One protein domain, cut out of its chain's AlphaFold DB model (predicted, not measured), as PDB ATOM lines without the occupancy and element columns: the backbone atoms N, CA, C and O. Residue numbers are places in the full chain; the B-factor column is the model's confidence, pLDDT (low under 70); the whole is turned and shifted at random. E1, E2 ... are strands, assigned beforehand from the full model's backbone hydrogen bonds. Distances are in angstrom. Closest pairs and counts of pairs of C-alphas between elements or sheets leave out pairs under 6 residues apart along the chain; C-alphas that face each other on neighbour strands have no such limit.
ATOM      1  N   ALA A 283     210.640 172.496 201.908       90.88
ATOM      2  CA  ALA A 283     209.589 172.901 200.986       90.88
ATOM      3  C   ALA A 283     209.903 174.271 200.362       90.88
ATOM      4  O   ALA A 283     210.259 175.221 201.064       90.88
ATOM      5  N   LEU A 284     209.717 174.393 199.047       94.69
ATOM      6  CA  LEU A 284     209.636 175.675 198.345       94.69
ATOM      7  C   LEU A 284     208.169 175.957 198.016       94.69
ATOM      8  O   LEU A 284     207.543 175.202 197.273       94.69
ATOM      9  N   ARG A 285     207.634 177.070 198.521       95.00
ATOM     10  CA  ARG A 285     206.297 177.570 198.189       95.00
ATOM     11  C   ARG A 285     206.416 178.920 197.494       95.00
ATOM     12  O   ARG A 285     207.056 179.829 198.003       95.00
ATOM     13  N   ILE A 286     205.773 179.085 196.349       96.12
ATOM     14  CA  ILE A 286     205.632 180.370 195.660       96.12
ATOM     15  C   ILE A 286     204.157 180.763 195.745       96.12
ATOM     16  O   ILE A 286     203.287 179.935 195.490       96.12
ATOM     17  N   LEU A 287     203.877 182.010 196.121       94.50
ATOM     18  CA  LEU A 287     202.535 182.581 196.240       94.50
ATOM     19  C   LEU A 287     202.473 183.870 195.425       94.50
ATOM     20  O   LEU A 287     203.225 184.805 195.700       94.50
ATOM     21  N   SER A 288     201.605 183.944 194.416       92.94
ATOM     22  CA  SER A 288     201.611 185.054 193.461       92.94
ATOM     23  C   SER A 288     200.236 185.476 192.965       92.94
ATOM     24  O   SER A 288     199.364 184.648 192.730       92.94
ATOM     25  N   ASP A 289     200.074 186.782 192.738       90.31
ATOM     26  CA  ASP A 289     198.955 187.324 191.957       90.31
ATOM     27  C   ASP A 289     199.254 187.456 190.451       90.31
ATOM     28  O   ASP A 289     198.388 187.908 189.700       90.31
ATOM     29  N   ILE A 290     200.424 186.995 189.984       89.00
ATOM     30  CA  ILE A 290     200.717 186.805 188.558       89.00
ATOM     31  C   ILE A 290     200.773 185.318 188.187       89.00
ATOM     32  O   ILE A 290     201.223 184.471 188.955       89.00
ATOM     33  N   ALA A 291     200.358 185.008 186.959       90.25
ATOM     34  CA  ALA A 291     200.659 183.728 186.330       90.25
ATOM     35  C   ALA A 291     202.093 183.746 185.775       90.25
ATOM     36  O   ALA A 291     202.526 184.747 185.199       90.25
ATOM     37  N   GLY A 292     202.807 182.628 185.898       92.25
ATOM     38  CA  GLY A 292     204.165 182.478 185.378       92.25
ATOM     39  C   GLY A 292     204.644 181.028 185.383       92.25
ATOM     40  O   GLY A 292     204.090 180.183 186.087       92.25
ATOM     41  N   LYS A 293     205.678 180.755 184.586       96.00
ATOM     42  CA  LYS A 293     206.396 179.478 184.539       96.00
ATOM     43  C   LYS A 293     207.526 179.489 185.557       96.00
ATOM     44  O   LYS A 293     208.267 180.467 185.621       96.00
ATOM     45  N   VAL A 294     207.675 178.411 186.317       97.38
ATOM     46  CA  VAL A 294     208.728 178.218 187.318       97.38
ATOM     47  C   VAL A 294     209.801 177.297 186.746       97.38
ATOM     48  O   VAL A 294     209.529 176.171 186.321       97.38
ATOM     49  N   THR A 295     211.043 177.769 186.769       97.56
ATOM     50  CA  THR A 295     212.237 176.972 186.473       97.56
ATOM     51  C   THR A 295     213.135 176.916 187.701       97.56
ATOM     52  O   THR A 295     213.277 177.918 188.401       97.56
ATOM     53  N   ILE A 296     213.729 175.753 187.956       96.38
ATOM     54  CA  ILE A 296     214.714 175.530 189.018       96.38
ATOM     55  C   ILE A 296     215.971 174.974 188.348       96.38
ATOM     56  O   ILE A 296     215.895 174.015 187.580       96.38
ATOM     57  N   ASP A 297     217.114 175.618 188.572       96.25
ATOM     58  CA  ASP A 297     218.417 175.273 187.982       96.25
ATOM     59  C   ASP A 297     218.371 175.184 186.443       96.25
ATOM     60  O   ASP A 297     218.918 174.275 185.816       96.25
ATOM     61  N   GLY A 298     217.625 176.113 185.831       92.94
ATOM     62  CA  GLY A 298     217.361 176.177 184.390       92.94
ATOM     63  C   GLY A 298     216.379 175.125 183.851       92.94
ATOM     64  O   GLY A 298     216.017 175.180 182.676       92.94
ATOM     65  N   LYS A 299     215.914 174.181 184.678       95.62
ATOM     66  CA  LYS A 299     214.981 173.112 184.286       95.62
ATOM     67  C   LYS A 299     213.533 173.531 184.575       95.62
ATOM     68  O   LYS A 299     213.284 174.116 185.630       95.62
ATOM     69  N   PRO A 300     212.553 173.230 183.702       95.25
ATOM     70  CA  PRO A 300     211.139 173.445 184.008       95.25
ATOM     71  C   PRO A 300     210.707 172.652 185.248       95.25
ATOM     72  O   PRO A 300     210.887 171.437 185.291       95.25
ATOM     73  N   ALA A 301     210.130 173.339 186.236       93.25
ATOM     74  CA  ALA A 301     209.611 172.739 187.466       93.25
ATOM     75  C   ALA A 301     208.071 172.719 187.503       93.25
ATOM     76  O   ALA A 301     207.479 171.820 188.094       93.25
ATOM     77  N   GLY A 302     207.419 173.679 186.841       93.50
ATOM     78  CA  GLY A 302     205.965 173.734 186.677       93.50
ATOM     79  C   GLY A 302     205.485 175.129 186.279       93.50
ATOM     80  O   GLY A 302     206.291 176.020 186.028       93.50
ATOM     81  N   ASP A 303     204.170 175.324 186.256       93.62
ATOM     82  CA  ASP A 303     203.533 176.639 186.120       93.62
ATOM     83  C   ASP A 303     202.832 176.991 187.449       93.62
ATOM     84  O   ASP A 303     202.430 176.093 188.189       93.62
ATOM     85  N   ILE A 304     202.670 178.281 187.761       92.69
ATOM     86  CA  ILE A 304     201.905 178.741 188.936       92.69
ATOM     87  C   ILE A 304     200.409 178.476 188.693       92.69
ATOM     88  O   ILE A 304     199.815 179.042 187.774       92.69
ATOM     89  N   GLN A 305     199.799 177.634 189.531       80.31
ATOM     90  CA  GLN A 305     198.396 177.213 189.464       80.31
ATOM     91  C   GLN A 305     197.638 177.717 190.698       80.31
ATOM     92  O   GLN A 305     198.166 177.697 191.802       80.31
ATOM     93  N   GLU A 306     196.401 178.193 190.531       76.06
ATOM     94  CA  GLU A 306     195.553 178.650 191.653       76.06
ATOM     95  C   GLU A 306     196.260 179.651 192.600       76.06
ATOM     96  O   GLU A 306     196.134 179.580 193.819       76.06
ATOM     97  N   THR A 307     197.033 180.592 192.039       88.38
ATOM     98  CA  THR A 307     197.902 181.572 192.744       88.38
ATOM     99  C   THR A 307     199.104 180.998 193.513       88.38
ATOM    100  O   THR A 307     199.796 181.748 194.204       88.38
ATOM    101  N   GLN A 308     199.419 179.705 193.370       93.56
ATOM    102  CA  GLN A 308     200.541 179.067 194.062       93.56
ATOM    103  C   GLN A 308     201.361 178.076 193.216       93.56
ATOM    104  O   GLN A 308     200.963 177.616 192.151       93.56
ATOM    105  N   PHE A 309     202.552 177.750 193.704       95.31
ATOM    106  CA  PHE A 309     203.354 176.610 193.268       95.31
ATOM    107  C   PHE A 309     204.054 176.031 194.501       95.31
ATOM    108  O   PHE A 309     204.561 176.788 195.330       95.31
ATOM    109  N   THR A 310     204.077 174.709 194.638       93.56
ATOM    110  CA  THR A 310     204.679 174.007 195.779       93.56
ATOM    111  C   THR A 310     205.584 172.886 195.296       93.56
ATOM    112  O   THR A 310     205.188 172.064 194.473       93.56
ATOM    113  N   LEU A 311     206.795 172.845 195.845       93.12
ATOM    114  CA  LEU A 311     207.723 171.730 195.740       93.12
ATOM    115  C   LEU A 311     208.076 171.295 197.164       93.12
ATOM    116  O   LEU A 311     208.952 171.878 197.798       93.12
ATOM    117  N   ASP A 312     207.378 170.273 197.658       88.50
ATOM    118  CA  ASP A 312     207.477 169.800 199.051       88.50
ATOM    119  C   ASP A 312     208.841 169.178 199.387       88.50
ATOM    120  O   ASP A 312     209.177 168.985 200.554       88.50
ATOM    121  N   ARG A 313     209.618 168.828 198.352       87.38
ATOM    122  CA  ARG A 313     210.961 168.260 198.467       87.38
ATOM    123  C   ARG A 313     211.926 168.925 197.487       87.38
ATOM    124  O   ARG A 313     212.179 168.410 196.400       87.38
ATOM    125  N   VAL A 314     212.481 170.065 197.889       90.69
ATOM    126  CA  VAL A 314     213.695 170.615 197.270       90.69
ATOM    127  C   VAL A 314     214.867 169.658 197.566       90.69
ATOM    128  O   VAL A 314     214.956 169.154 198.692       90.69
ATOM    129  N   PRO A 315     215.764 169.384 196.598       89.81
ATOM    130  CA  PRO A 315     217.037 168.714 196.863       89.81
ATOM    131  C   PRO A 315     217.925 169.478 197.865       89.81
ATOM    132  O   PRO A 315     217.586 170.554 198.349       89.81
ATOM    133  N   LEU A 316     219.078 168.900 198.198       88.69
ATOM    134  CA  LEU A 316     220.089 169.543 199.042       88.69
ATOM    135  C   LEU A 316     221.168 170.185 198.164       88.69
ATOM    136  O   LEU A 316     221.591 169.583 197.176       88.69
ATOM    137  N   GLY A 317     221.655 171.360 198.565       91.19
ATOM    138  CA  GLY A 317     222.635 172.143 197.809       91.19
ATOM    139  C   GLY A 317     222.111 173.518 197.397       91.19
ATOM    140  O   GLY A 317     221.109 173.997 197.926       91.19
ATOM    141  N   GLN A 318     222.824 174.178 196.486       95.69
ATOM    142  CA  GLN A 318     222.449 175.496 195.975       95.69
ATOM    143  C   GLN A 318     221.496 175.378 194.782       95.69
ATOM    144  O   GLN A 318     221.743 174.590 193.870       95.69
ATOM    145  N   HIS A 319     220.453 176.207 194.784       96.50
ATOM    146  CA  HIS A 319     219.422 176.266 193.757       96.50
ATOM    147  C   HIS A 319     219.179 177.696 193.272       96.50
ATOM    148  O   HIS A 319     219.189 178.643 194.060       96.50
ATOM    149  N   GLN A 320     218.884 177.847 191.981       97.50
ATOM    150  CA  GLN A 320     218.378 179.088 191.390       97.50
ATOM    151  C   GLN A 320     216.948 178.888 190.890       97.50
ATOM    152  O   GLN A 320     216.694 178.032 190.044       97.50
ATOM    153  N   VAL A 321     216.021 179.717 191.368       97.81
ATOM    154  CA  VAL A 321     214.622 179.744 190.932       97.81
ATOM    155  C   VAL A 321     214.392 180.969 190.059       97.81
ATOM    156  O   VAL A 321     214.617 182.093 190.504       97.81
ATOM    157  N   THR A 322     213.864 180.758 188.855       97.69
ATOM    158  CA  THR A 322     213.430 181.833 187.953       97.69
ATOM    159  C   THR A 322     211.964 181.639 187.583       97.69
ATOM    160  O   THR A 322     211.552 180.547 187.183       97.69
ATOM    161  N   ILE A 323     211.187 182.717 187.699       97.12
ATOM    162  CA  ILE A 323     209.767 182.803 187.379       97.12
ATOM    163  C   ILE A 323     209.587 183.785 186.219       97.12
ATOM    164  O   ILE A 323     209.983 184.947 186.318       97.12
ATOM    165  N   SER A 324     208.963 183.336 185.129       94.25
ATOM    166  CA  SER A 324     208.700 184.155 183.939       94.25
ATOM    167  C   SER A 324     207.212 184.170 183.582       94.25
ATOM    168  O   SER A 324     206.588 183.126 183.396       94.25
ATOM    169  N   GLY A 325     206.616 185.359 183.492       89.75
ATOM    170  CA  GLY A 325     205.194 185.537 183.200       89.75
ATOM    171  C   GLY A 325     204.907 186.795 182.373       89.75
ATOM    172  O   GLY A 325     205.730 187.709 182.326       89.75
ATOM    173  N   PRO A 326     203.733 186.887 181.722       84.12
ATOM    174  CA  PRO A 326     203.384 188.033 180.876       84.12
ATOM    175  C   PRO A 326     203.223 189.340 181.670       84.12
ATOM    176  O   PRO A 326     203.409 190.421 181.117       84.12
ATOM    177  N   SER A 327     202.893 189.246 182.961       84.06
ATOM    178  CA  SER A 327     202.748 190.397 183.863       84.06
ATOM    179  C   SER A 327     204.061 190.813 184.540       84.06
ATOM    180  O   SER A 327     204.127 191.909 185.096       84.06
ATOM    181  N   GLY A 328     205.100 189.971 184.504       89.19
ATOM    182  CA  GLY A 328     206.389 190.243 185.136       89.19
ATOM    183  C   GLY A 328     207.268 189.007 185.343       89.19
ATOM    184  O   GLY A 328     206.860 187.870 185.110       89.19
ATOM    185  N   GLU A 329     208.496 189.254 185.790       93.94
ATOM    186  CA  GLU A 329     209.555 188.254 185.982       93.94
ATOM    187  C   GLU A 329     210.167 188.398 187.384       93.94
ATOM    188  O   GLU A 329     210.226 189.507 187.924       93.94
ATOM    189  N   ALA A 330     210.653 187.299 187.961       96.00
ATOM    190  CA  ALA A 330     211.411 187.299 189.214       96.00
ATOM    191  C   ALA A 330     212.462 186.177 189.222       96.00
ATOM    192  O   ALA A 330     212.240 185.124 188.632       96.00
ATOM    193  N   SER A 331     213.592 186.377 189.901       97.00
ATOM    194  CA  SER A 331     214.634 185.349 190.041       97.00
ATOM    195  C   SER A 331     215.379 185.476 191.366       97.00
ATOM    196  O   SER A 331     215.703 186.588 191.790       97.00
ATOM    197  N   PHE A 332     215.668 184.348 192.013       96.69
ATOM    198  CA  PHE A 332     216.376 184.282 193.292       96.69
ATOM    199  C   PHE A 332     217.174 182.986 193.451       96.69
ATOM    200  O   PHE A 332     216.843 181.968 192.850       96.69
ATOM    201  N   SER A 333     218.206 183.022 194.294       96.75
ATOM    202  CA  SER A 333     219.033 181.854 194.614       96.75
ATOM    203  C   SER A 333     218.936 181.527 196.104       96.75
ATOM    204  O   SER A 333     218.730 182.425 196.924       96.75
ATOM    205  N   PHE A 334     219.056 180.251 196.464       96.06
ATOM    206  CA  PHE A 334     219.105 179.811 197.857       96.06
ATOM    207  C   PHE A 334     219.839 178.477 198.011       96.06
ATOM    208  O   PHE A 334     219.815 177.639 197.112       96.06
ATOM    209  N   THR A 335     220.429 178.247 199.181       94.94
ATOM    210  CA  THR A 335     221.077 176.986 199.546       94.94
ATOM    211  C   THR A 335     220.234 176.212 200.561       94.94
ATOM    212  O   THR A 335     220.015 176.647 201.698       94.94
ATOM    213  N   ALA A 336     219.772 175.037 200.137       92.00
ATOM    214  CA  ALA A 336     218.991 174.088 200.914       92.00
ATOM    215  C   ALA A 336     219.907 173.195 201.772       92.00
ATOM    216  O   ALA A 336     220.755 172.466 201.252       92.00
ATOM    217  N   ASN A 337     219.729 173.236 203.096       87.88
ATOM    218  CA  ASN A 337     220.602 172.582 204.079       87.88
ATOM    219  C   ASN A 337     219.833 171.574 204.947       87.88
ATOM    220  O   ASN A 337     218.721 171.854 205.383       87.88
ATOM    221  N   VAL A 338     220.433 170.418 205.249       84.69
ATOM    222  CA  VAL A 338     219.798 169.371 206.076       84.69
ATOM    223  C   VAL A 338     219.374 169.931 207.438       84.69
ATOM    224  O   VAL A 338     220.204 170.482 208.159       84.69
ATOM    225  N   GLY A 339     218.085 169.797 207.775       77.50
ATOM    226  CA  GLY A 339     217.506 170.218 209.061       77.50
ATOM    227  C   GLY A 339     217.515 171.718 209.364       77.50
ATOM    228  O   GLY A 339     217.130 172.110 210.461       77.50
ATOM    229  N   LYS A 340     217.965 172.563 208.433       83.88
ATOM    230  CA  LYS A 340     218.216 173.993 208.665       83.88
ATOM    231  C   LYS A 340     217.298 174.858 207.800       83.88
ATOM    232  O   LYS A 340     216.853 174.395 206.752       83.88
ATOM    233  N   PRO A 341     217.008 176.111 208.205       83.81
ATOM    234  CA  PRO A 341     216.272 177.033 207.348       83.81
ATOM    235  C   PRO A 341     217.022 177.243 206.019       83.81
ATOM    236  O   PRO A 341     218.255 177.339 206.034       83.81
ATOM    237  N   PRO A 342     216.309 177.360 204.884       91.81
ATOM    238  CA  PRO A 342     216.914 177.709 203.602       91.81
ATOM    239  C   PRO A 342     217.719 179.014 203.690       91.81
ATOM    240  O   PRO A 342     217.227 180.029 204.185       91.81
ATOM    241  N   VAL A 343     218.957 179.015 203.197       92.88
ATOM    242  CA  VAL A 343     219.800 180.220 203.189       92.88
ATOM    243  C   VAL A 343     219.572 180.955 201.875       92.88
ATOM    244  O   VAL A 343     219.865 180.413 200.820       92.88
ATOM    245  N   ILE A 344     219.018 182.166 201.917       93.81
ATOM    246  CA  ILE A 344     218.781 182.977 200.711       93.81
ATOM    247  C   ILE A 344     220.106 183.612 200.265       93.81
ATOM    248  O   ILE A 344     220.734 184.352 201.027       93.81
ATOM    249  N   ASP A 345     220.510 183.327 199.027       89.88
ATOM    250  CA  ASP A 345     221.816 183.679 198.472       89.88
ATOM    251  C   ASP A 345     221.730 184.997 197.685       89.88
ATOM    252  O   ASP A 345     221.551 185.026 196.465       89.88
ATOM    253  N   GLY A 346     221.857 186.108 198.415       84.81
ATOM    254  CA  GLY A 346     221.798 187.468 197.874       84.81
ATOM    255  C   GLY A 346     220.382 188.049 197.797       84.81
ATOM    256  O   GLY A 346     219.416 187.484 198.308       84.81
ATOM    257  N   ALA A 347     220.253 189.223 197.176       87.88
ATOM    258  CA  ALA A 347     218.952 189.864 196.999       87.88
ATOM    259  C   ALA A 347     218.172 189.212 195.838       87.88
ATOM    260  O   ALA A 347     218.747 189.019 194.762       87.88
ATOM    261  N   PRO A 348     216.869 188.912 196.000       93.62
ATOM    262  CA  PRO A 348     216.031 188.497 194.882       93.62
ATOM    263  C   PRO A 348     215.889 189.631 193.859       93.62
ATOM    264  O   PRO A 348     215.972 190.811 194.189       93.62
ATOM    265  N   THR A 349     215.606 189.278 192.611       93.12
ATOM    266  CA  THR A 349     215.340 190.228 191.523       93.12
ATOM    267  C   THR A 349     213.877 190.154 191.097       93.12
ATOM    268  O   THR A 349     213.248 189.099 191.192       93.12
ATOM    269  N   GLY A 350     213.324 191.280 190.640       91.44
ATOM    270  CA  GLY A 350     211.927 191.392 190.226       91.44
ATOM    271  C   GLY A 350     211.726 192.507 189.199       91.44
ATOM    272  O   GLY A 350     212.349 193.564 189.281       91.44
ATOM    273  N   LYS A 351     210.866 192.259 188.211       91.00
ATOM    274  CA  LYS A 351     210.564 193.152 187.084       91.00
ATOM    275  C   LYS A 351     209.053 193.178 186.896       91.00
ATOM    276  O   LYS A 351     208.456 192.157 186.567       91.00
ATOM    277  N   ASN A 352     208.443 194.339 187.149       88.50
ATOM    278  CA  ASN A 352     206.992 194.507 187.351       88.50
ATOM    279  C   ASN A 352     206.404 193.686 188.523       88.50
ATOM    280  O   ASN A 352     205.185 193.561 188.647       88.50
ATOM    281  N   VAL A 353     207.260 193.150 189.397       90.69
ATOM    282  CA  VAL A 353     206.921 192.298 190.543       90.69
ATOM    283  C   VAL A 353     207.831 192.672 191.710       90.69
ATOM    284  O   VAL A 353     209.047 192.765 191.533       90.69
ATOM    285  N   LEU A 354     207.256 192.829 192.903       91.06
ATOM    286  CA  LEU A 354     207.992 192.776 194.161       91.06
ATOM    287  C   LEU A 354     208.029 191.321 194.633       91.06
ATOM    288  O   LEU A 354     206.986 190.738 194.936       91.06
ATOM    289  N   ALA A 355     209.227 190.747 194.716       92.62
ATOM    290  CA  ALA A 355     209.451 189.482 195.398       92.62
ATOM    291  C   ALA A 355     209.759 189.747 196.878       92.62
ATOM    292  O   ALA A 355     210.649 190.537 197.194       92.62
ATOM    293  N   VAL A 356     209.042 189.067 197.772       93.06
ATOM    294  CA  VAL A 356     209.324 188.997 199.211       93.06
ATOM    295  C   VAL A 356     209.593 187.535 199.550       93.06
ATOM    296  O   VAL A 356     208.694 186.700 199.468       93.06
ATOM    297  N   LEU A 357     210.832 187.207 199.898       94.62
ATOM    298  CA  LEU A 357     211.240 185.858 200.282       94.62
ATOM    299  C   LEU A 357     211.247 185.728 201.798       94.62
ATOM    300  O   LEU A 357     211.834 186.573 202.467       94.62
ATOM    301  N   VAL A 358     210.662 184.656 202.324       93.31
ATOM    302  CA  VAL A 358     210.660 184.313 203.749       93.31
ATOM    303  C   VAL A 358     211.184 182.889 203.908       93.31
ATOM    304  O   VAL A 358     210.481 181.931 203.588       93.31
ATOM    305  N   ALA A 359     212.417 182.740 204.390       93.06
ATOM    306  CA  ALA A 359     212.971 181.441 204.774       93.06
ATOM    307  C   ALA A 359     212.747 181.207 206.271       93.06
ATOM    308  O   ALA A 359     213.134 182.061 207.065       93.06
ATOM    309  N   GLY A 360     212.137 180.089 206.664       89.19
ATOM    310  CA  GLY A 360     211.740 179.812 208.048       89.19
ATOM    311  C   GLY A 360     212.076 178.400 208.523       89.19
ATOM    312  O   GLY A 360     212.040 177.461 207.728       89.19
ATOM    313  N   ALA A 361     212.401 178.262 209.813       83.50
ATOM    314  CA  ALA A 361     212.509 176.989 210.535       83.50
ATOM    315  C   ALA A 361     212.489 177.219 212.062       83.50
ATOM    316  O   ALA A 361     212.991 178.231 212.560       83.50
ATOM    317  N   GLY A 362     211.960 176.264 212.833       83.44
ATOM    318  CA  GLY A 362     211.876 176.383 214.294       83.44
ATOM    319  C   GLY A 362     210.977 177.550 214.718       83.44
ATOM    320  O   GLY A 362     209.791 177.549 214.395       83.44
ATOM    321  N   ASN A 363     211.525 178.567 215.390       85.69
ATOM    322  CA  ASN A 363     210.826 179.807 215.779       85.69
ATOM    323  C   ASN A 363     211.398 181.082 215.114       85.69
ATOM    324  O   ASN A 363     211.204 182.185 215.636       85.69
ATOM    325  N   ARG A 364     212.149 180.949 214.010       87.81
ATOM    326  CA  ARG A 364     212.825 182.067 213.328       87.81
ATOM    327  C   ARG A 364     212.559 182.046 211.825       87.81
ATOM    328  O   ARG A 364     212.558 180.989 211.194       87.81
ATOM    329  N   ALA A 365     212.420 183.230 211.239       90.00
ATOM    330  CA  ALA A 365     212.399 183.414 209.793       90.00
ATOM    331  C   ALA A 365     213.289 184.583 209.351       90.00
ATOM    332  O   ALA A 365     213.486 185.534 210.101       90.00
ATOM    333  N   LYS A 366     213.801 184.555 208.117       91.62
ATOM    334  CA  LYS A 366     214.565 185.653 207.512       91.62
ATOM    335  C   LYS A 366     213.895 186.137 206.227       91.62
ATOM    336  O   LYS A 366     213.661 185.353 205.306       91.62
ATOM    337  N   VAL A 367     213.608 187.436 206.176       92.19
ATOM    338  CA  VAL A 367     212.880 188.112 205.094       92.19
ATOM    339  C   VAL A 367     213.852 188.868 204.187       92.19
ATOM    340  O   VAL A 367     214.690 189.609 204.692       92.19
ATOM    341  N   HIS A 368     213.730 188.727 202.864       92.94
ATOM    342  CA  HIS A 368     214.454 189.532 201.863       92.94
ATOM    343  C   HIS A 368     213.478 190.071 200.809       92.94
ATOM    344  O   HIS A 368     212.450 189.449 200.543       92.94
ATOM    345  N   THR A 369     213.801 191.200 200.177       91.81
ATOM    346  CA  THR A 369     212.942 191.870 199.182       91.81
ATOM    347  C   THR A 369     213.702 192.216 197.904       91.81
ATOM    348  O   THR A 369     214.901 192.488 197.947       91.81
ATOM    349  N   SER A 370     213.013 192.241 196.755       89.81
ATOM    350  CA  SER A 370     213.627 192.602 195.459       89.81
ATOM    351  C   SER A 370     213.715 194.106 195.188       89.81
ATOM    352  O   SER A 370     214.157 194.530 194.122       89.81
ATOM    353  N   ALA A 371     213.278 194.913 196.149       84.69
ATOM    354  CA  ALA A 371     213.477 196.350 196.225       84.69
ATOM    355  C   ALA A 371     213.618 196.736 197.704       84.69
ATOM    356  O   ALA A 371     213.049 196.067 198.573       84.69
ATOM    357  N   GLY A 372     214.361 197.801 198.001       76.56
ATOM    358  CA  GLY A 372     214.470 198.341 199.354       76.56
ATOM    359  C   GLY A 372     215.635 199.312 199.557       76.56
ATOM    360  O   GLY A 372     216.374 199.566 198.603       76.56
ATOM    361  N   PRO A 373     215.800 199.867 200.775       84.62
ATOM    362  CA  PRO A 373     215.084 199.522 202.015       84.62
ATOM    363  C   PRO A 373     213.553 199.676 201.950       84.62
ATOM    364  O   PRO A 373     213.048 200.665 201.423       84.62
ATOM    365  N   LEU A 374     212.813 198.691 202.476       89.75
ATOM    366  CA  LEU A 374     211.351 198.733 202.650       89.75
ATOM    367  C   LEU A 374     210.990 198.398 204.099       89.75
ATOM    368  O   LEU A 374     211.431 197.368 204.603       89.75
ATOM    369  N   LYS A 375     210.149 199.205 204.753       91.31
ATOM    370  CA  LYS A 375     209.728 198.934 206.139       91.31
ATOM    371  C   LYS A 375     208.986 197.603 206.250       91.31
ATOM    372  O   LYS A 375     208.129 197.309 205.416       91.31
ATOM    373  N   LEU A 376     209.300 196.825 207.282       92.56
ATOM    374  CA  LEU A 376     208.673 195.547 207.603       92.56
ATOM    375  C   LEU A 376     207.759 195.693 208.817       92.56
ATOM    376  O   LEU A 376     208.195 196.147 209.876       92.56
ATOM    377  N   GLN A 377     206.525 195.220 208.695       92.44
ATOM    378  CA  GLN A 377     205.642 194.975 209.831       92.44
ATOM    379  C   GLN A 377     205.310 193.487 209.923       92.44
ATOM    380  O   GLN A 377     205.055 192.850 208.900       92.44
ATOM    381  N   LEU A 378     205.287 192.965 211.149       91.56
ATOM    382  CA  LEU A 378     204.738 191.658 211.502       91.56
ATOM    383  C   LEU A 378     203.604 191.886 212.505       91.56
ATOM    384  O   LEU A 378     203.827 192.528 213.530       91.56
ATOM    385  N   ASP A 379     202.399 191.411 212.196       91.25
ATOM    386  CA  ASP A 379     201.199 191.515 213.045       91.25
ATOM    387  C   ASP A 379     200.912 192.953 213.539       91.25
ATOM    388  O   ASP A 379     200.473 193.193 214.663       91.25
ATOM    389  N   GLY A 380     201.202 193.941 212.682       88.44
ATOM    390  CA  GLY A 380     201.059 195.376 212.963       88.44
ATOM    391  C   GLY A 380     202.215 196.017 213.749       88.44
ATOM    392  O   GLY A 380     202.226 197.236 213.919       88.44
ATOM    393  N   GLN A 381     203.209 195.249 214.199       90.50
ATOM    394  CA  GLN A 381     204.417 195.774 214.844       90.50
ATOM    395  C   GLN A 381     205.547 195.981 213.830       90.50
ATOM    396  O   GLN A 381     205.841 195.097 213.029       90.50
ATOM    397  N   GLN A 382     206.222 197.133 213.885       89.56
ATOM    398  CA  GLN A 382     207.399 197.421 213.054       89.56
ATOM    399  C   GLN A 382     208.579 196.516 213.456       89.56
ATOM    400  O   GLN A 382     208.892 196.390 214.639       89.56
ATOM    401  N   ARG A 383     209.255 195.908 212.474       88.12
ATOM    402  CA  ARG A 383     210.395 194.985 212.663       88.12
ATOM    403  C   ARG A 383     211.699 195.470 212.001       88.12
ATOM    404  O   ARG A 383     212.678 194.733 211.994       88.12
ATOM    405  N   GLY A 384     211.723 196.702 211.482       85.69
ATOM    406  CA  GLY A 384     212.876 197.319 210.809       85.69
ATOM    407  C   GLY A 384     212.744 197.355 209.282       85.69
ATOM    408  O   GLY A 384     211.699 197.004 208.739       85.69
ATOM    409  N   ASP A 385     213.801 197.779 208.588       88.69
ATOM    410  CA  ASP A 385     213.796 197.953 207.129       88.69
ATOM    411  C   ASP A 385     214.437 196.753 206.419       88.69
ATOM    412  O   ASP A 385     215.612 196.447 206.632       88.69
ATOM    413  N   VAL A 386     213.694 196.089 205.527       87.56
ATOM    414  CA  VAL A 386     214.231 195.005 204.694       87.56
ATOM    415  C   VAL A 386     215.184 195.581 203.655       87.56
ATOM    416  O   VAL A 386     214.782 196.276 202.722       87.56
ATOM    417  N   THR A 387     216.463 195.277 203.841       80.25
ATOM    418  CA  THR A 387     217.571 195.594 202.937       80.25
ATOM    419  C   THR A 387     217.986 194.351 202.140       80.25
ATOM    420  O   THR A 387     217.460 193.255 202.345       80.25
ATOM    421  N   SER A 388     218.963 194.488 201.239       72.00
ATOM    422  CA  SER A 388     219.506 193.377 200.439       72.00
ATOM    423  C   SER A 388     220.122 192.243 201.274       72.00
ATOM    424  O   SER A 388     220.153 191.106 200.814       72.00
ATOM    425  N   SER A 389     220.566 192.520 202.506       79.88
ATOM    426  CA  SER A 389     221.032 191.512 203.471       79.88
ATOM    427  C   SER A 389     219.908 190.813 204.244       79.88
ATOM    428  O   SER A 389     220.190 189.872 204.986       79.88
ATOM    429  N   GLY A 390     218.657 191.255 204.081       85.81
ATOM    430  CA  GLY A 390     217.469 190.744 204.764       85.81
ATOM    431  C   GLY A 390     217.328 191.162 206.233       85.81
ATOM    432  O   GLY A 390     218.267 191.655 206.853       85.81
ATOM    433  N   VAL A 391     216.135 190.936 206.789       91.06
ATOM    434  CA  VAL A 391     215.766 191.179 208.198       91.06
ATOM    435  C   VAL A 391     215.343 189.868 208.852       91.06
ATOM    436  O   VAL A 391     214.697 189.035 208.218       91.06
ATOM    437  N   GLU A 392     215.700 189.677 210.120       90.12
ATOM    438  CA  GLU A 392     215.338 188.481 210.883       90.12
ATOM    439  C   GLU A 392     214.102 188.703 211.770       90.12
ATOM    440  O   GLU A 392     213.987 189.681 212.512       90.12
ATOM    441  N   LEU A 393     213.180 187.748 211.710       88.50
ATOM    442  CA  LEU A 393     211.997 187.626 212.544       88.50
ATOM    443  C   LEU A 393     212.221 186.501 213.559       88.50
ATOM    444  O   LEU A 393     212.014 185.328 213.256       88.50
ATOM    445  N   ALA A 394     212.656 186.871 214.761       86.75
ATOM    446  CA  ALA A 394     212.623 185.999 215.933       86.75
ATOM    447  C   ALA A 394     211.214 185.922 216.554       86.75
ATOM    448  O   ALA A 394     210.373 186.799 216.312       86.75
ATOM    449  N   ASP A 395     211.022 184.893 217.383       84.81
ATOM    450  CA  ASP A 395     209.843 184.628 218.220       84.81
ATOM    451  C   ASP A 395     208.544 184.398 217.432       84.81
ATOM    452  O   ASP A 395     207.452 184.789 217.842       84.81
ATOM    453  N   LEU A 396     208.678 183.733 216.282       87.06
ATOM    454  CA  LEU A 396     207.574 183.417 215.382       87.06
ATOM    455  C   LEU A 396     206.864 182.123 215.818       87.06
ATOM    456  O   LEU A 396     207.499 181.076 215.985       87.06
ATOM    457  N   ALA A 397     205.548 182.199 216.017       88.00
ATOM    458  CA  ALA A 397     204.713 181.071 216.426       88.00
ATOM    459  C   ALA A 397     204.245 180.252 215.210       88.00
ATOM    460  O   ALA A 397     204.220 180.740 214.087       88.00
ATOM    461  N   ALA A 398     203.848 178.993 215.420       87.31
ATOM    462  CA  ALA A 398     203.198 178.212 214.365       87.31
ATOM    463  C   ALA A 398     201.751 178.698 214.172       87.31
ATOM    464  O   ALA A 398     200.974 178.707 215.129       87.31
ATOM    465  N   GLY A 399     201.387 179.088 212.950       87.88
ATOM    466  CA  GLY A 399     200.101 179.722 212.653       87.88
ATOM    467  C   GLY A 399     200.165 180.648 211.439       87.88
ATOM    468  O   GLY A 399     201.113 180.599 210.659       87.88
ATOM    469  N   GLU A 400     199.152 181.496 211.272       91.38
ATOM    470  CA  GLU A 400     199.151 182.544 210.249       91.38
ATOM    471  C   GLU A 400     199.558 183.890 210.852       91.38
ATOM    472  O   GLU A 400     198.966 184.335 211.831       91.38
ATOM    473  N   HIS A 401     200.541 184.537 210.229       91.38
ATOM    474  CA  HIS A 401     201.043 185.856 210.600       91.38
ATOM    475  C   HIS A 401     200.835 186.867 209.467       91.38
ATOM    476  O   HIS A 401     200.954 186.534 208.284       91.38
ATOM    477  N   GLU A 402     200.554 188.119 209.807       92.12
ATOM    478  CA  GLU A 402     200.414 189.204 208.839       92.12
ATOM    479  C   GLU A 402     201.762 189.888 208.603       92.12
ATOM    480  O   GLU A 402     202.316 190.505 209.508       92.12
ATOM    481  N   VAL A 403     202.267 189.832 207.369       90.75
ATOM    482  CA  VAL A 403     203.491 190.535 206.970       90.75
ATOM    483  C   VAL A 403     203.134 191.667 206.011       90.75
ATOM    484  O   VAL A 403     202.507 191.442 204.972       90.75
ATOM    485  N   VAL A 404     203.555 192.892 206.329       91.94
ATOM    486  CA  VAL A 404     203.405 194.060 205.444       91.94
ATOM    487  C   VAL A 404     204.779 194.626 205.114       91.94
ATOM    488  O   VAL A 404     205.597 194.845 206.006       91.94
ATOM    489  N   VAL A 405     205.024 194.858 203.825       90.69
ATOM    490  CA  VAL A 405     206.303 195.338 203.289       90.69
ATOM    491  C   VAL A 405     206.089 196.640 202.518       90.69
ATOM    492  O   VAL A 405     205.306 196.675 201.570       90.69
ATOM    493  N   GLY A 406     206.810 197.696 202.895       88.38
ATOM    494  CA  GLY A 406     206.686 199.039 202.320       88.38
ATOM    495  C   GLY A 406     205.687 199.933 203.064       88.38
ATOM    496  O   GLY A 406     205.191 199.586 204.134       88.38
ATOM    497  N   GLU A 407     205.399 201.111 202.501       83.88
ATOM    498  CA  GLU A 407     204.581 202.149 203.148       83.88
ATOM    499  C   GLU A 407     203.489 202.722 202.230       83.88
ATOM    500  O   GLU A 407     203.555 202.640 201.002       83.88
ATOM    501  N   GLY A 408     202.478 203.348 202.841       82.50
ATOM    502  CA  GLY A 408     201.449 204.108 202.134       82.50
ATOM    503  C   GLY A 408     200.656 203.269 201.129       82.50
ATOM    504  O   GLY A 408     200.081 202.243 201.483       82.50
ATOM    505  N   LYS A 409     200.592 203.734 199.874       74.12
ATOM    506  CA  LYS A 409     199.860 203.066 198.782       74.12
ATOM    507  C   LYS A 409     200.639 201.919 198.127       74.12
ATOM    508  O   LYS A 409     200.025 201.087 197.467       74.12
ATOM    509  N   ASP A 410     201.960 201.881 198.295       76.31
ATOM    510  CA  ASP A 410     202.836 200.859 197.711       76.31
ATOM    511  C   ASP A 410     203.048 199.656 198.648       76.31
ATOM    512  O   ASP A 410     203.554 198.622 198.208       76.31
ATOM    513  N   ALA A 411     202.625 199.762 199.915       85.88
ATOM    514  CA  ALA A 411     202.696 198.693 200.906       85.88
ATOM    515  C   ALA A 411     202.002 197.405 200.420       85.88
ATOM    516  O   ALA A 411     200.804 197.388 200.128       85.88
ATOM    517  N   LYS A 412     202.749 196.297 200.367       87.50
ATOM    518  CA  LYS A 412     202.232 194.973 200.001       87.50
ATOM    519  C   LYS A 412     201.997 194.152 201.268       87.50
ATOM    520  O   LYS A 412     202.930 193.901 202.027       87.50
ATOM    521  N   LYS A 413     200.754 193.714 201.474       90.00
ATOM    522  CA  LYS A 413     200.342 192.806 202.555       90.00
ATOM    523  C   LYS A 413     200.328 191.357 202.062       90.00
ATOM    524  O   LYS A 413     199.801 191.079 200.981       90.00
ATOM    525  N   VAL A 414     200.877 190.445 202.860       88.81
ATOM    526  CA  VAL A 414     200.890 188.996 202.621       88.81
ATOM    527  C   VAL A 414     200.610 188.235 203.921       88.81
ATOM    528  O   VAL A 414     200.857 188.749 205.009       88.81
ATOM    529  N   ILE A 415     200.083 187.012 203.809       89.62
ATOM    530  CA  ILE A 415     199.833 186.127 204.955       89.62
ATOM    531  C   ILE A 415     200.889 185.024 204.972       89.62
ATOM    532  O   ILE A 415     201.056 184.294 203.990       89.62
ATOM    533  N   LEU A 416     201.608 184.927 206.086       86.75
ATOM    534  CA  LEU A 416     202.653 183.955 206.358       86.75
ATOM    535  C   LEU A 416     202.093 182.800 207.188       86.75
ATOM    536  O   LEU A 416     202.066 182.866 208.412       86.75
ATOM    537  N   SER A 417     201.665 181.734 206.510       86.44
ATOM    538  CA  SER A 417     201.345 180.448 207.140       86.44
ATOM    539  C   SER A 417     202.660 179.774 207.574       86.44
ATOM    540  O   SER A 417     203.299 179.072 206.788       86.44
ATOM    541  N   TYR A 418     203.113 180.055 208.796       85.38
ATOM    542  CA  TYR A 418     204.387 179.597 209.343       85.38
ATOM    543  C   TYR A 418     204.260 178.257 210.081       85.38
ATOM    544  O   TYR A 418     203.288 177.995 210.793       85.38
ATOM    545  N   SER A 419     205.290 177.418 209.957       81.88
ATOM    546  CA  SER A 419     205.440 176.169 210.707       81.88
ATOM    547  C   SER A 419     206.900 175.963 211.114       81.88
ATOM    548  O   SER A 419     207.793 176.638 210.607       81.88
ATOM    549  N   GLN A 420     207.157 175.003 212.004       80.19
ATOM    550  CA  GLN A 420     208.520 174.696 212.450       80.19
ATOM    551  C   GLN A 420     209.376 174.012 211.363       80.19
ATOM    552  O   GLN A 420     210.602 174.008 211.481       80.19
ATOM    553  N   SER A 421     208.756 173.462 210.311       83.62
ATOM    554  CA  SER A 421     209.429 172.742 209.224       83.62
ATOM    555  C   SER A 421     210.202 173.686 208.285       83.62
ATOM    556  O   SER A 421     209.614 174.665 207.813       83.62
ATOM    557  N   PRO A 422     211.470 173.383 207.938       89.44
ATOM    558  CA  PRO A 422     212.273 174.168 206.999       89.44
ATOM    559  C   PRO A 422     211.571 174.480 205.666       89.44
ATOM    560  O   PRO A 422     211.371 173.605 204.823       89.44
ATOM    561  N   THR A 423     211.207 175.748 205.468       92.25
ATOM    562  CA  THR A 423     210.392 176.202 204.327       92.25
ATOM    563  C   THR A 423     210.916 177.522 203.768       92.25
ATOM    564  O   THR A 423     211.210 178.445 204.528       92.25
ATOM    565  N   LEU A 424     210.991 177.645 202.440       95.06
ATOM    566  CA  LEU A 424     211.168 178.920 201.742       95.06
ATOM    567  C   LEU A 424     209.850 179.312 201.072       95.06
ATOM    568  O   LEU A 424     209.412 178.641 200.138       95.06
ATOM    569  N   THR A 425     209.246 180.416 201.509       95.00
ATOM    570  CA  THR A 425     208.049 180.982 200.877       95.00
ATOM    571  C   THR A 425     208.392 182.257 200.110       95.00
ATOM    572  O   THR A 425     208.868 183.231 200.690       95.00
ATOM    573  N   ALA A 426     208.131 182.270 198.805       95.31
ATOM    574  CA  ALA A 426     208.336 183.401 197.911       95.31
ATOM    575  C   ALA A 426     206.998 184.056 197.543       95.31
ATOM    576  O   ALA A 426     206.220 183.507 196.762       95.31
ATOM    577  N   TYR A 427     206.735 185.248 198.072       94.12
ATOM    578  CA  TYR A 427     205.574 186.053 197.704       94.12
ATOM    579  C   TYR A 427     205.921 186.951 196.519       94.12
ATOM    580  O   TYR A 427     206.753 187.846 196.639       94.12
ATOM    581  N   LEU A 428     205.273 186.729 195.381       93.69
ATOM    582  CA  LEU A 428     205.473 187.489 194.150       93.69
ATOM    583  C   LEU A 428     204.249 188.378 193.910       93.69
ATOM    584  O   LEU A 428     203.219 187.914 193.416       93.69
ATOM    585  N   LYS A 429     204.356 189.649 194.303       90.19
ATOM    586  CA  LYS A 429     203.274 190.638 194.241       90.19
ATOM    587  C   LYS A 429     203.452 191.595 193.073       90.19
ATOM    588  O   LYS A 429     204.517 192.183 192.916       90.19
ATOM    589  N   SER A 430     202.391 191.802 192.298       87.44
ATOM    590  CA  SER A 430     202.357 192.743 191.178       87.44
ATOM    591  C   SER A 430     202.829 194.137 191.607       87.44
ATOM    592  O   SER A 430     202.254 194.778 192.497       87.44
ATOM    593  N   ASP A 431     203.889 194.615 190.961       83.00
ATOM    594  CA  ASP A 431     204.466 195.941 191.167       83.00
ATOM    595  C   ASP A 431     204.922 196.539 189.832       83.00
ATOM    596  O   ASP A 431     206.094 196.815 189.583       83.00
TER     597      ASP A 431
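AT A GLANCE: This is residues 283 to 431 of the 826 residues of the protein "PEGA domain-containing protein" of Bryobacterales bacterium F-183 (UniProt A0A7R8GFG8). A long, strongly twisted sheet of six strands, E4 E1 E15 E8 E9 E12, forms the middle wall, with two smaller sheets over opposite faces: E3 E2 E5 E6 E7 towards its E4 end and E11 E10 E13 E14 towards its E12 end. The whole resembles two sandwiches that share one sheet, each only partly face to face, a stack of three sheets; E15, last in the chain order, slots between E1 and E8. The printed part has 149 residues with fifteen named strands, E1 to E15 in order, and no named helix: all strand. The six-stranded sheet is mixed and the two smaller ones are antiparallel. It is compact, with a radius of gyration of the C-alphas of 14.0 A and spans of 39 by 36 by 27 A.

HOW THE PARTS SIT: The largest sheet runs E4, residues 308 to 314, E1, 283 to 288, E15, 423 to 430, E8, 353 to 361, E9, 364 to 369, and E12, 391 to 393; its strands' lines turn by 83 degrees from edge to edge. E1 and E15 are parallel at 12 degrees, with N 426 and O 285 2.8 A apart. E15 and E8 are antiparallel at 164 degrees, with N 356 and O 427 2.8 A apart. One facing sheet runs E3, 299 to 303, E2, 293 to 296, E5, 317 to 325, E6, 328 to 336, and E7, 349 to 351. There E5 E6 E7 form a meander, each strand the antiparallel neighbour of the one before; N 321 and O 332 are 2.8 A apart, and so are N 349 and O 331. The closest C-alphas of E6 and E8 are Gly 328 and Val 353, 5.8 A. The other facing sheet runs E11, 381 to 386, E10, 374 to 378, E13, 399 to 405, and E14, 412 to 418. In the hairpin E13 and E14, N 414 and O 403 are 2.8 A apart. The closest C-alphas of E9 and E11 are His 368 and Val 386, 6.2 A. E5 and E13 are apart.

IN THESE COORDINATES: E1 begins at C-alpha 283 (209.589, 172.901, 200.986). E5 measures 26.4 A, E6 25.9 A, E8 25.8 A and E15 22.6 A from first to last C-alpha. E8 begins at C-alpha 353 (206.921, 192.298, 190.543), and E15 ends at C-alpha 430 (202.357, 192.743, 191.178).

THE WHOLE: The C-alphas farthest apart, of Val 338 and Lys 409, are 39.8 A apart. The printed part has no cut. The link E6 to E7, residues 337 to 348, is long. The mean pLDDT of the printed part is 89.9, and no printed residue is under 70.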